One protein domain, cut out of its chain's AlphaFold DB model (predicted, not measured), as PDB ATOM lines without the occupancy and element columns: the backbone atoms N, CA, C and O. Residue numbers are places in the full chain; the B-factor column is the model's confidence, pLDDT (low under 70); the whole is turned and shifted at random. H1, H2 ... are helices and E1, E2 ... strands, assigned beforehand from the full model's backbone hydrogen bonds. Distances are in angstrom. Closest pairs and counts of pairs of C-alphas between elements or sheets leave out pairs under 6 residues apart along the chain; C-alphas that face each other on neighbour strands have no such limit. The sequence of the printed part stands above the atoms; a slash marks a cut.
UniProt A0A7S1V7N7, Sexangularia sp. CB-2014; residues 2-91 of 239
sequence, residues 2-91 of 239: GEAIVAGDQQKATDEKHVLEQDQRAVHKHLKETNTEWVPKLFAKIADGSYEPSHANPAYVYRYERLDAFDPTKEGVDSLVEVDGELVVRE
ATOM      1  N   GLY A   2     105.274 100.256 122.429       89.25
ATOM      2  CA  GLY A   2     103.995 100.976 122.551       89.25
ATOM      3  C   GLY A   2     104.135 102.502 122.532       89.25
ATOM      4  O   GLY A   2     103.430 103.165 121.782       89.25
ATOM      5  N   GLU A   3     105.101 103.055 123.266       93.19
ATOM      6  CA  GLU A   3     105.363 104.504 123.276       93.19
ATOM      7  C   GLU A   3     105.829 105.038 121.913       93.19
ATOM      8  O   GLU A   3     105.349 106.078 121.468       93.19
ATOM      9  N   ALA A   4     106.707 104.312 121.213       89.69
ATOM     10  CA  ALA A   4     107.177 104.687 119.877       89.69
ATOM     11  C   ALA A   4     106.036 104.672 118.841       89.69
ATOM     12  O   ALA A   4     105.935 105.585 118.024       89.69
ATOM     13  N   ILE A   5     105.122 103.698 118.933       90.75
ATOM     14  CA  ILE A   5     103.909 103.646 118.102       90.75
ATOM     15  C   ILE A   5     103.012 104.855 118.380       90.75
ATOM     16  O   ILE A   5     102.553 105.499 117.437       90.75
ATOM     17  N   VAL A   6     102.782 105.186 119.655       95.38
ATOM     18  CA  VAL A   6     101.970 106.351 120.049       95.38
ATOM     19  C   VAL A   6     102.604 107.659 119.566       95.38
ATOM     20  O   VAL A   6     101.889 108.562 119.138       95.38
ATOM     21  N   ALA A   7     103.935 107.747 119.573       93.38
ATOM     22  CA  ALA A   7     104.685 108.888 119.057       93.38
ATOM     23  C   ALA A   7     104.762 108.947 117.514       93.38
ATOM     24  O   ALA A   7     105.257 109.932 116.971       93.38
ATOM     25  N   GLY A   8     104.281 107.921 116.800       91.62
ATOM     26  CA  GLY A   8     104.337 107.837 115.337       91.62
ATOM     27  C   GLY A   8     105.710 107.464 114.764       91.62
ATOM     28  O   GLY A   8     105.885 107.497 113.546       91.62
ATOM     29  N   ASP A   9     106.672 107.077 115.604       93.50
ATOM     30  CA  ASP A   9     108.018 106.668 115.193       93.50
ATOM     31  C   ASP A   9     108.057 105.159 114.894       93.50
ATOM     32  O   ASP A   9     108.321 104.315 115.757       93.50
ATOM     33  N   GLN A  10     107.755 104.816 113.640       94.25
ATOM     34  CA  GLN A  10     107.684 103.425 113.180       94.25
ATOM     35  C   GLN A  10     109.051 102.743 113.100       94.25
ATOM     36  O   GLN A  10     109.136 101.527 113.288       94.25
ATOM     37  N   GLN A  11     110.116 103.505 112.839       94.56
ATOM     38  CA  GLN A  11     111.462 102.946 112.755       94.56
ATOM     39  C   GLN A  11     111.900 102.470 114.137       94.56
ATOM     40  O   GLN A  11     112.204 101.293 114.318       94.56
ATOM     41  N   LYS A  12     111.785 103.345 115.140       94.31
ATOM     42  CA  LYS A  12     112.092 102.997 116.527       94.31
ATOM     43  C   LYS A  12     111.215 101.859 117.052       94.31
ATOM     44  O   LYS A  12     111.712 100.958 117.721       94.31
ATOM     45  N   ALA A  13     109.921 101.851 116.722       93.62
ATOM     46  CA  ALA A  13     109.028 100.758 117.108       93.62
ATOM     47  C   ALA A  13     109.451  99.407 116.506       93.62
ATOM     48  O   ALA A  13     109.360  98.380 117.181       93.62
ATOM     49  N   THR A  14     109.918  99.410 115.254       95.75
ATOM     50  CA  THR A  14     110.390  98.210 114.554       95.75
ATOM     51  C   THR A  14     111.688  97.695 115.159       95.75
ATOM     52  O   THR A  14     111.788  96.499 115.435       95.75
ATOM     53  N   ASP A  15     112.640  98.586 115.429       94.94
ATOM     54  CA  ASP A  15     113.928  98.227 116.023       94.94
ATOM     55  C   ASP A  15     113.733  97.644 117.433       94.94
ATOM     56  O   ASP A  15     114.226  96.558 117.738       94.94
ATOM     57  N   GLU A  16     112.910  98.286 118.268       94.56
ATOM     58  CA  GLU A  16     112.582  97.775 119.604       94.56
ATOM     59  C   GLU A  16     111.825  96.437 119.551       94.56
ATOM     60  O   GLU A  16     112.089  95.539 120.351       94.56
ATOM     61  N   LYS A  17     110.896  96.265 118.598       96.56
ATOM     62  CA  LYS A  17     110.188  94.990 118.396       96.56
ATOM     63  C   LYS A  17     111.156  93.885 117.985       96.56
ATOM     64  O   LYS A  17     111.030  92.759 118.461       96.56
ATOM     65  N   HIS A  18     112.115  94.201 117.121       95.62
ATOM     66  CA  HIS A  18     113.104  93.242 116.657       95.62
ATOM     67  C   HIS A  18     113.968  92.715 117.804       95.62
ATOM     68  O   HIS A  18     114.146  91.502 117.911       95.62
ATOM     69  N   VAL A  19     114.446  93.605 118.681       95.88
ATOM     70  CA  VAL A  19     115.228  93.230 119.871       95.88
ATOM     71  C   VAL A  19     114.422  92.298 120.778       95.88
ATOM     72  O   VAL A  19     114.882  91.204 121.092       95.88
ATOM     73  N   LEU A  20     113.176  92.659 121.103       94.19
ATOM     74  CA  LEU A  20     112.313  91.827 121.953       94.19
ATOM     75  C   LEU A  20     112.071  90.426 121.370       94.19
ATOM     76  O   LEU A  20     112.067  89.435 122.099       94.19
ATOM     77  N   GLU A  21     111.878  90.318 120.054       95.94
ATOM     78  CA  GLU A  21     111.728  89.018 119.396       95.94
ATOM     79  C   GLU A  21     113.027  88.205 119.394       95.94
ATOM     80  O   GLU A  21     112.978  86.981 119.518       95.94
ATOM     81  N   GLN A  22     114.187  88.846 119.221       94.44
ATOM     82  CA  GLN A  22     115.475  88.157 119.298       94.44
ATOM     83  C   GLN A  22     115.723  87.592 120.698       94.44
ATOM     84  O   GLN A  22     116.085  86.419 120.811       94.44
ATOM     85  N   ASP A  23     115.432  88.365 121.742       93.81
ATOM     86  CA  ASP A  23     115.546  87.914 123.130       93.81
ATOM     87  C   ASP A  23     114.623  86.717 123.399       93.81
ATOM     88  O   ASP A  23     115.048  85.703 123.956       93.81
ATOM     89  N   GLN A  24     113.375  86.762 122.918       93.06
ATOM     90  CA  GLN A  24     112.453  85.626 123.035       93.06
ATOM     91  C   GLN A  24     112.940  84.383 122.279       93.06
ATOM     92  O   GLN A  24     112.800  83.267 122.784       93.06
ATOM     93  N   ARG A  25     113.542  84.543 121.092       93.56
ATOM     94  CA  ARG A  25     114.157  83.420 120.360       93.56
ATOM     95  C   ARG A  25     115.317  82.814 121.148       93.56
ATOM     96  O   ARG A  25     115.442  81.591 121.162       93.56
ATOM     97  N   ALA A  26     116.132  83.637 121.809       92.62
ATOM     98  CA  ALA A  26     117.225  83.167 122.656       92.62
ATOM     99  C   ALA A  26     116.700  82.381 123.869       92.62
ATOM    100  O   ALA A  26     117.156  81.262 124.111       92.62
ATOM    101  N   VAL A  27     115.678  82.897 124.559       90.81
ATOM    102  CA  VAL A  27     115.012  82.190 125.669       90.81
ATOM    103  C   VAL A  27     114.428  80.858 125.198       90.81
ATOM    104  O   VAL A  27     114.668  79.825 125.815       90.81
ATOM    105  N   HIS A  28     113.707  80.842 124.076       90.69
ATOM    106  CA  HIS A  28     113.121  79.613 123.543       90.69
ATOM    107  C   HIS A  28     114.187  78.583 123.140       90.69
ATOM    108  O   HIS A  28     114.008  77.383 123.351       90.69
ATOM    109  N   LYS A  29     115.311  79.038 122.575       93.06
ATOM    110  CA  LYS A  29     116.456  78.173 122.268       93.06
ATOM    111  C   LYS A  29     117.015  77.538 123.544       93.06
ATOM    112  O   LYS A  29     117.156  76.320 123.578       93.06
ATOM    113  N   HIS A  30     117.230  78.331 124.590       89.25
ATOM    114  CA  HIS A  30     117.706  77.844 125.885       89.25
ATOM    115  C   HIS A  30     116.744  76.825 126.522       89.25
ATOM    116  O   HIS A  30     117.170  75.767 126.981       89.25
ATOM    117  N   LEU A  31     115.434  77.094 126.509       90.94
ATOM    118  CA  LEU A  31     114.421  76.161 127.024       90.94
ATOM    119  C   LEU A  31     114.442  74.823 126.271       90.94
ATOM    120  O   LEU A  31     114.384  73.755 126.876       90.94
ATOM    121  N   LYS A  32     114.607  74.874 124.943       92.38
ATOM    122  CA  LYS A  32     114.727  73.675 124.110       92.38
ATOM    123  C   LYS A  32     116.010  72.889 124.396       92.38
ATOM    124  O   LYS A  32     115.963  71.665 124.430       92.38
ATOM    125  N   GLU A  33     117.138  73.571 124.589       91.81
ATOM    126  CA  GLU A  33     118.435  72.948 124.905       91.81
ATOM    127  C   GLU A  33     118.441  72.300 126.295       91.81
ATOM    128  O   GLU A  33     118.983  71.212 126.467       91.81
ATOM    129  N   THR A  34     117.771  72.922 127.266       90.19
ATOM    130  CA  THR A  34     117.634  72.412 128.641       90.19
ATOM    131  C   THR A  34     116.476  71.426 128.820       90.19
ATOM    132  O   THR A  34     116.281  70.906 129.916       90.19
ATOM    133  N   ASN A  35     115.710  71.148 127.757       87.62
ATOM    134  CA  ASN A  35     114.504  70.315 127.782       87.62
ATOM    135  C   ASN A  35     113.493  70.745 128.867       87.62
ATOM    136  O   ASN A  35     112.846  69.914 129.507       87.62
ATOM    137  N   THR A  36     113.375  72.056 129.087       84.12
ATOM    138  CA  THR A  36     112.431  72.651 130.035       84.12
ATOM    139  C   THR A  36     111.244  73.255 129.286       84.12
ATOM    140  O   THR A  36     111.391  73.909 128.254       84.12
ATOM    141  N   GLU A  37     110.027  73.012 129.779       82.94
ATOM    142  CA  GLU A  37     108.807  73.578 129.196       82.94
ATOM    143  C   GLU A  37     108.620  75.020 129.678       82.94
ATOM    144  O   GLU A  37     108.794  75.324 130.860       82.94
ATOM    145  N   TRP A  38     108.238  75.922 128.772       84.69
ATOM    146  CA  TRP A  38     107.825  77.262 129.175       84.69
ATOM    147  C   TRP A  38     106.484  77.188 129.911       84.69
ATOM    148  O   TRP A  38     105.479  76.776 129.333       84.69
ATOM    149  N   VAL A  39     106.463  77.631 131.168       79.94
ATOM    150  CA  VAL A  39     105.250  77.686 131.991       79.94
ATOM    151  C   VAL A  39     104.929  79.147 132.327       79.94
ATOM    152  O   VAL A  39     105.795  79.857 132.850       79.94
ATOM    153  N   PRO A  40     103.700  79.630 132.062       81.56
ATOM    154  CA  PRO A  40     103.280  80.964 132.475       81.56
ATOM    155  C   PRO A  40     103.382  81.144 133.999       81.56
ATOM    156  O   PRO A  40     102.769  80.399 134.755       81.56
ATOM    157  N   LYS A  41     104.084  82.184 134.469       76.19
ATOM    158  CA  LYS A  41     104.365  82.399 135.908       76.19
ATOM    159  C   LYS A  41     103.119  82.475 136.811       76.19
ATOM    160  O   LYS A  41     103.181  82.112 137.980       76.19
ATOM    161  N   LEU A  42     102.000  82.980 136.289       71.62
ATOM    162  CA  LEU A  42     100.756  83.189 137.046       71.62
ATOM    163  C   LEU A  42      99.765  82.022 136.950       71.62
ATOM    164  O   LEU A  42      98.714  82.055 137.592       71.62
ATOM    165  N   PHE A  43     100.076  81.007 136.146       75.88
ATOM    166  CA  PHE A  43      99.157  79.914 135.880       75.88
ATOM    167  C   PHE A  43      99.806  78.567 136.211       75.88
ATOM    168  O   PHE A  43     100.977  78.325 135.938       75.88
ATOM    169  N   ALA A  44      99.037  77.675 136.821       74.62
ATOM    170  CA  ALA A  44      99.427  76.303 137.094       74.62
ATOM    171  C   ALA A  44      98.928  75.391 135.971       74.62
ATOM    172  O   ALA A  44      97.798  75.534 135.514       74.62
ATOM    173  N   LYS A  45      99.757  74.440 135.533       74.06
ATOM    174  CA  LYS A  45      99.347  73.413 134.568       74.06
ATOM    175  C   LYS A  45      98.314  72.497 135.227       74.06
ATOM    176  O   LYS A  45      98.541  72.041 136.347       74.06
ATOM    177  N   ILE A  46      97.191  72.236 134.558       72.94
ATOM    178  CA  ILE A  46      96.184  71.300 135.078       72.94
ATOM    179  C   ILE A  46      96.778  69.889 134.989       72.94
ATOM    180  O   ILE A  46      97.024  69.399 133.888       72.94
ATOM    181  N   ALA A  47      97.050  69.258 136.133       63.28
ATOM    182  CA  ALA A  47      97.740  67.967 136.177       63.28
ATOM    183  C   ALA A  47      96.832  66.771 135.826       63.28
ATOM    184  O   ALA A  47      97.308  65.826 135.209       63.28
ATOM    185  N   ASP A  48      95.533  66.831 136.147       57.69
ATOM    186  CA  ASP A  48      94.740  65.601 136.333       57.69
ATOM    187  C   ASP A  48      93.451  65.489 135.509       57.69
ATOM    188  O   ASP A  48      92.568  64.709 135.854       57.69
ATOM    189  N   GLY A  49      93.291  66.249 134.420       54.41
ATOM    190  CA  GLY A  49      92.095  66.131 133.563       54.41
ATOM    191  C   GLY A  49      90.756  66.333 134.300       54.41
ATOM    192  O   GLY A  49      89.695  66.054 133.750       54.41
ATOM    193  N   SER A  50      90.800  66.818 135.542       51.91
ATOM    194  CA  SER A  50      89.667  67.057 136.420       51.91
ATOM    195  C   SER A  50      89.116  68.452 136.158       51.91
ATOM    196  O   SER A  50      89.146  69.331 137.015       51.91
ATOM    197  N   TYR A  51      88.623  68.683 134.943       52.97
ATOM    198  CA  TYR A  51      87.813  69.864 134.695       52.97
ATOM    199  C   TYR A  51      86.695  69.602 133.690       52.97
ATOM    200  O   TYR A  51      86.871  68.905 132.691       52.97
ATOM    201  N   GLU A  52      85.525  70.152 134.014       52.78
ATOM    202  CA  GLU A  52      84.297  70.001 133.249       52.78
ATOM    203  C   GLU A  52      84.382  70.645 131.852       52.78
ATOM    204  O   GLU A  52      84.999  71.696 131.667       52.78
ATOM    205  N   PRO A  53      83.698  70.057 130.855       47.97
ATOM    206  CA  PRO A  53      83.874  70.347 129.432       47.97
ATOM    207  C   PRO A  53      83.168  71.633 128.957       47.97
ATOM    208  O   PRO A  53      82.772  71.714 127.795       47.97
ATOM    209  N   SER A  54      82.946  72.632 129.818       55.50
ATOM    210  CA  SER A  54      82.113  73.794 129.459       55.50
ATOM    211  C   SER A  54      82.879  74.980 128.867       55.50
ATOM    212  O   SER A  54      82.274  75.826 128.209       55.50
ATOM    213  N   HIS A  55      84.208  75.026 128.992       46.66
ATOM    214  CA  HIS A  55      85.027  76.064 128.367       46.66
ATOM    215  C   HIS A  55      86.278  75.443 127.746       46.66
ATOM    216  O   HIS A  55      86.975  74.671 128.394       46.66
ATOM    217  N   ALA A  56      86.534  75.752 126.471       49.59
ATOM    218  CA  ALA A  56      87.635  75.217 125.671       49.59
ATOM    219  C   ALA A  56      88.954  75.151 126.470       49.59
ATOM    220  O   ALA A  56      89.534  76.185 126.785       49.59
ATOM    221  N   ASN A  57      89.371  73.922 126.799       52.25
ATOM    222  CA  ASN A  57      90.473  73.544 127.691       52.25
ATOM    223  C   ASN A  57      91.682  74.504 127.685       52.25
ATOM    224  O   ASN A  57      92.554  74.371 126.818       52.25
ATOM    225  N   PRO A  58      91.828  75.406 128.672       60.72
ATOM    226  CA  PRO A  58      93.114  76.030 128.911       60.72
ATOM    227  C   PRO A  58      94.016  75.002 129.609       60.72
ATOM    228  O   PRO A  58      93.684  74.493 130.674       60.72
ATOM    229  N   ALA A  59      95.183  74.697 129.035       66.62
ATOM    230  CA  ALA A  59      96.177  73.803 129.652       66.62
ATOM    231  C   ALA A  59      96.700  74.313 131.017       66.62
ATOM    232  O   ALA A  59      97.410  73.597 131.725       66.62
ATOM    233  N   TYR A  60      96.341  75.547 131.383       71.94
ATOM    234  CA  TYR A  60      96.787  76.245 132.572       71.94
ATOM    235  C   TYR A  60      95.614  76.965 133.257       71.94
ATOM    236  O   TYR A  60      94.862  77.685 132.605       71.94
ATOM    237  N   VAL A  61      95.486  76.813 134.574       72.62
ATOM    238  CA  VAL A  61      94.533  77.537 135.434       72.62
ATOM    239  C   VAL A  61      95.250  78.611 136.226       72.62
ATOM    240  O   VAL A  61      96.426  78.470 136.552       72.62
ATOM    241  N   TYR A  62      94.569  79.712 136.531       70.88
ATOM    242  CA  TYR A  62      95.162  80.770 137.343       70.88
ATOM    243  C   TYR A  62      95.509  80.215 138.730       70.88
ATOM    244  O   TYR A  62      94.644  79.692 139.423       70.88
ATOM    245  N   ARG A  63      96.783  80.298 139.134       65.44
ATOM    246  CA  ARG A  63      97.282  79.632 140.355       65.44
ATOM    247  C   ARG A  63      96.651  80.200 141.635       65.44
ATOM    248  O   ARG A  63      96.613  79.527 142.661       65.44
ATOM    249  N   TYR A  64      96.158  81.432 141.582       65.31
ATOM    250  CA  TYR A  64      95.758  82.205 142.750       65.31
ATOM    251  C   TYR A  64      94.235  82.382 142.845       65.31
ATOM    252  O   TYR A  64      93.734  83.496 142.951       65.31
ATOM    253  N   GLU A  65      93.479  81.282 142.839       54.88
ATOM    254  CA  GLU A  65      92.006  81.308 142.931       54.88
ATOM    255  C   GLU A  65      91.469  81.960 144.220       54.88
ATOM    256  O   GLU A  65      90.334  82.424 144.253       54.88
ATOM    257  N   ARG A  66      92.280  82.030 145.287       49.81
ATOM    258  CA  ARG A  66      91.903  82.648 146.574       49.81
ATOM    259  C   ARG A  66      92.464  84.052 146.788       49.81
ATOM    260  O   ARG A  66      92.491  84.528 147.919       49.81
ATOM    261  N   LEU A  67      92.928  84.720 145.735       50.38
ATOM    262  CA  LEU A  67      93.332  86.120 145.817       50.38
ATOM    263  C   LEU A  67      92.213  87.014 145.285       50.38
ATOM    264  O   LEU A  67      92.352  87.717 144.293       50.38
ATOM    265  N   ASP A  68      91.156  87.106 146.091       48.62
ATOM    266  CA  ASP A  68      90.291  88.289 146.155       48.62
ATOM    267  C   ASP A  68      91.104  89.588 146.396       48.62
ATOM    268  O   ASP A  68      90.554  90.683 146.319       48.62
ATOM    269  N   ALA A  69      92.401  89.471 146.721       49.22
ATOM    270  CA  ALA A  69      93.338  90.558 146.975       49.22
ATOM    271  C   ALA A  69      94.188  90.980 145.758       49.22
ATOM    272  O   ALA A  69      94.944  91.934 145.880       49.22
ATOM    273  N   PHE A  70      94.057  90.347 144.583       51.22
ATOM    274  CA  PHE A  70      94.615  90.910 143.338       51.22
ATOM    275  C   PHE A  70      93.558  91.672 142.533       51.22
ATOM    276  O   PHE A  70      93.549  91.677 141.305       51.22
ATOM    277  N   ASP A  71      92.639  92.316 143.242       51.84
ATOM    278  CA  ASP A  71      91.894  93.425 142.683       51.84
ATOM    279  C   ASP A  71      92.761  94.680 142.873       51.84
ATOM    280  O   ASP A  71      92.887  95.147 144.007       51.84
ATOM    281  N   PRO A  72      93.378  95.244 141.816       49.09
ATOM    282  CA  PRO A  72      94.166  96.473 141.930       49.09
ATOM    283  C   PRO A  72      93.336  97.678 142.412       49.09
ATOM    284  O   PRO A  72      93.893  98.751 142.635       49.09
ATOM    285  N   THR A  73      92.013  97.528 142.570       48.41
ATOM    286  CA  THR A  73      91.130  98.525 143.186       48.41
ATOM    287  C   THR A  73      90.923  98.336 144.695       48.41
ATOM    288  O   THR A  73      90.459  99.269 145.353       48.41
ATOM    289  N   LYS A  74      91.299  97.188 145.279       48.91
ATOM    290  CA  LYS A  74      91.268  96.975 146.733       48.91
ATOM    291  C   LYS A  74      92.570  97.499 147.350       48.91
ATOM    292  O   LYS A  74      93.658  97.007 147.065       48.91
ATOM    293  N   GLU A  75      92.460  98.531 148.187       45.03
ATOM    294  CA  GLU A  75      93.593  99.142 148.896       45.03
ATOM    295  C   GLU A  75      94.404  98.092 149.684       45.03
ATOM    296  O   GLU A  75      93.858  97.417 150.554       45.03
ATOM    297  N   GLY A  76      95.715  97.990 149.423       51.84
ATOM    298  CA  GLY A  76      96.654  97.238 150.275       51.84
ATOM    299  C   GLY A  76      97.631  96.303 149.558       51.84
ATOM    300  O   GLY A  76      98.624  95.901 150.168       51.84
ATOM    301  N   VAL A  77      97.404  95.992 148.278       51.66
ATOM    302  CA  VAL A  77      98.294  95.139 147.476       51.66
ATOM    303  C   VAL A  77      98.993  95.976 146.408       51.66
ATOM    304  O   VAL A  77      98.392  96.347 145.406       51.66
ATOM    305  N   ASP A  78     100.271  96.295 146.640       52.50
ATOM    306  CA  ASP A  78     101.027  97.202 145.763       52.50
ATOM    307  C   ASP A  78     101.755  96.462 144.625       52.50
ATOM    308  O   ASP A  78     101.962  97.041 143.557       52.50
ATOM    309  N   SER A  79     102.167  95.198 144.809       56.34
ATOM    310  CA  SER A  79     102.869  94.447 143.756       56.34
ATOM    311  C   SER A  79     103.017  92.944 144.023       56.34
ATOM    312  O   SER A  79     103.047  92.480 145.165       56.34
ATOM    313  N   LEU A  80     103.164  92.182 142.932       58.78
ATOM    314  CA  LEU A  80     103.753  90.841 142.942       58.78
ATOM    315  C   LEU A  80     105.274  90.993 142.875       58.78
ATOM    316  O   LEU A  80     105.792  91.642 141.965       58.78
ATOM    317  N   VAL A  81     105.982  90.406 143.833       61.59
ATOM    318  CA  VAL A  81     107.445  90.384 143.879       61.59
ATOM    319  C   VAL A  81     107.907  88.950 143.669       61.59
ATOM    320  O   VAL A  81     107.412  88.038 144.320       61.59
ATOM    321  N   GLU A  82     108.852  88.747 142.758       59.62
ATOM    322  CA  GLU A  82     109.488  87.445 142.557       59.62
ATOM    323  C   GLU A  82     110.529  87.219 143.660       59.62
ATOM    324  O   GLU A  82     111.504  87.966 143.766       59.62
ATOM    325  N   VAL A  83     110.298  86.212 144.502       63.12
ATOM    326  CA  VAL A  83     111.212  85.748 145.551       63.12
ATOM    327  C   VAL A  83     111.482  84.274 145.270       63.12
ATOM    328  O   VAL A  83     110.549  83.485 145.194       63.12
ATOM    329  N   ASP A  84     112.746  83.912 145.040       56.06
ATOM    330  CA  ASP A  84     113.170  82.530 144.755       56.06
ATOM    331  C   ASP A  84     112.430  81.853 143.576       56.06
ATOM    332  O   ASP A  84     112.237  80.640 143.545       56.06
ATOM    333  N   GLY A  85     112.015  82.645 142.579       54.59
ATOM    334  CA  GLY A  85     111.273  82.167 141.403       54.59
ATOM    335  C   GLY A  85     109.769  81.978 141.632       54.59
ATOM    336  O   GLY A  85     109.051  81.604 140.703       54.59
ATOM    337  N   GLU A  86     109.269  82.276 142.833       53.50
ATOM    338  CA  GLU A  86     107.844  82.309 143.155       53.50
ATOM    339  C   GLU A  86     107.349  83.757 143.275       53.50
ATOM    340  O   GLU A  86     108.017  84.631 143.829       53.50
ATOM    341  N   LEU A  87     106.169  84.045 142.717       58.75
ATOM    342  CA  LEU A  87     105.563  85.372 142.814       58.75
ATOM    343  C   LEU A  87     104.812  85.491 144.141       58.75
ATOM    344  O   LEU A  87     103.751  84.899 144.319       58.75
ATOM    345  N   VAL A  88     105.352  86.291 145.055       60.50
ATOM    346  CA  VAL A  88     104.775  86.570 146.370       60.50
ATOM    347  C   VAL A  88     104.058  87.918 146.338       60.50
ATOM    348  O   VAL A  88     104.573  88.908 145.814       60.50
ATOM    349  N   VAL A  89     102.858  87.977 146.914       60.94
ATOM    350  CA  VAL A  89     102.108  89.228 147.075       60.94
ATOM    351  C   VAL A  89     102.743  90.050 148.195       60.94
ATOM    352  O   VAL A  89     102.822  89.595 149.335       60.94
ATOM    353  N   ARG A  90     103.192  91.272 147.886       58.03
ATOM    354  CA  ARG A  90     103.690  92.197 148.906       58.03
ATOM    355  C   ARG A  90     102.529  93.011 149.463       58.03
ATOM    356  O   ARG A  90     102.056  93.949 148.823       58.03
ATOM    357  N   GLU A  91     102.096  92.667 150.670       56.47
ATOM    358  CA  GLU A  91     101.145  93.490 151.411       56.47
ATOM    359  C   GLU A  91     101.821  94.783 151.876       56.47
ATOM    360  O   GLU A  91     102.938  94.790 152.409       56.47
TER     361      GLU A  91
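What this domain is: This is residues 2 to 91 of the 239 residues of a protein of Sexangularia sp. CB-2014 (UniProt A0A7S1V7N7). One long helix, H2, with the short H1 folded back on its beginning, forms an arm on one side, while two small separate strand hairpins, E1 with E2 and E3 with E4, make up the other side. The parts share no common core, and a wide loop, of which residues 50 to 56 stick out, joins E1 to E2. The printed part has 90 residues, with two named helices followed by four named strands in two antiparallel sheets of two; its class is mixed, helices and strands. It is only just loose, close to extended, with a radius of gyration of the C-alphas of 18.3 A and spans of 47 by 40 by 34 A.

How they stand to each other: H1, residues 2 to 6, touches residues 10 to 13 alone of H2, residues 10 to 33; their closest C-alphas, those of Ala 4 and Ala 13, are 5.2 A apart. In both helices every O i to N i+4 pair is within hydrogen-bond range. E1, residues 43 to 45, and E2, residues 60 to 62, form an antiparallel hairpin at 143 degrees, with N 44 and O 61 at 2.7 A. E3, residues 77 to 83, and E4, residues 86 to 91, form another at 148 degrees, with N 88 and O 81 at 2.8 A. E2 and E3 are apart, and H2 is apart from E3 and E4.

Where its parts are: H1 begins at C-alpha 2 (103.995, 100.976, 122.551). H2 is 34.4 A long and ends at C-alpha 33 (118.435, 72.948, 124.905). E1 and E2 have three residues each. E3 is 16.1 A long; E4, 15.4 A, ends at C-alpha 91 (101.145, 93.490, 151.411).

The domain as a whole: The farthest C-alphas, those of Asp 9 and Ser 50, are 48.5 A apart. The printed part has no cut. The links E1 to E2 and E2 to E3 are long. Mean pLDDT of the printed part is 72.7; residues 47 to 59 and 63 to 91 are under 70.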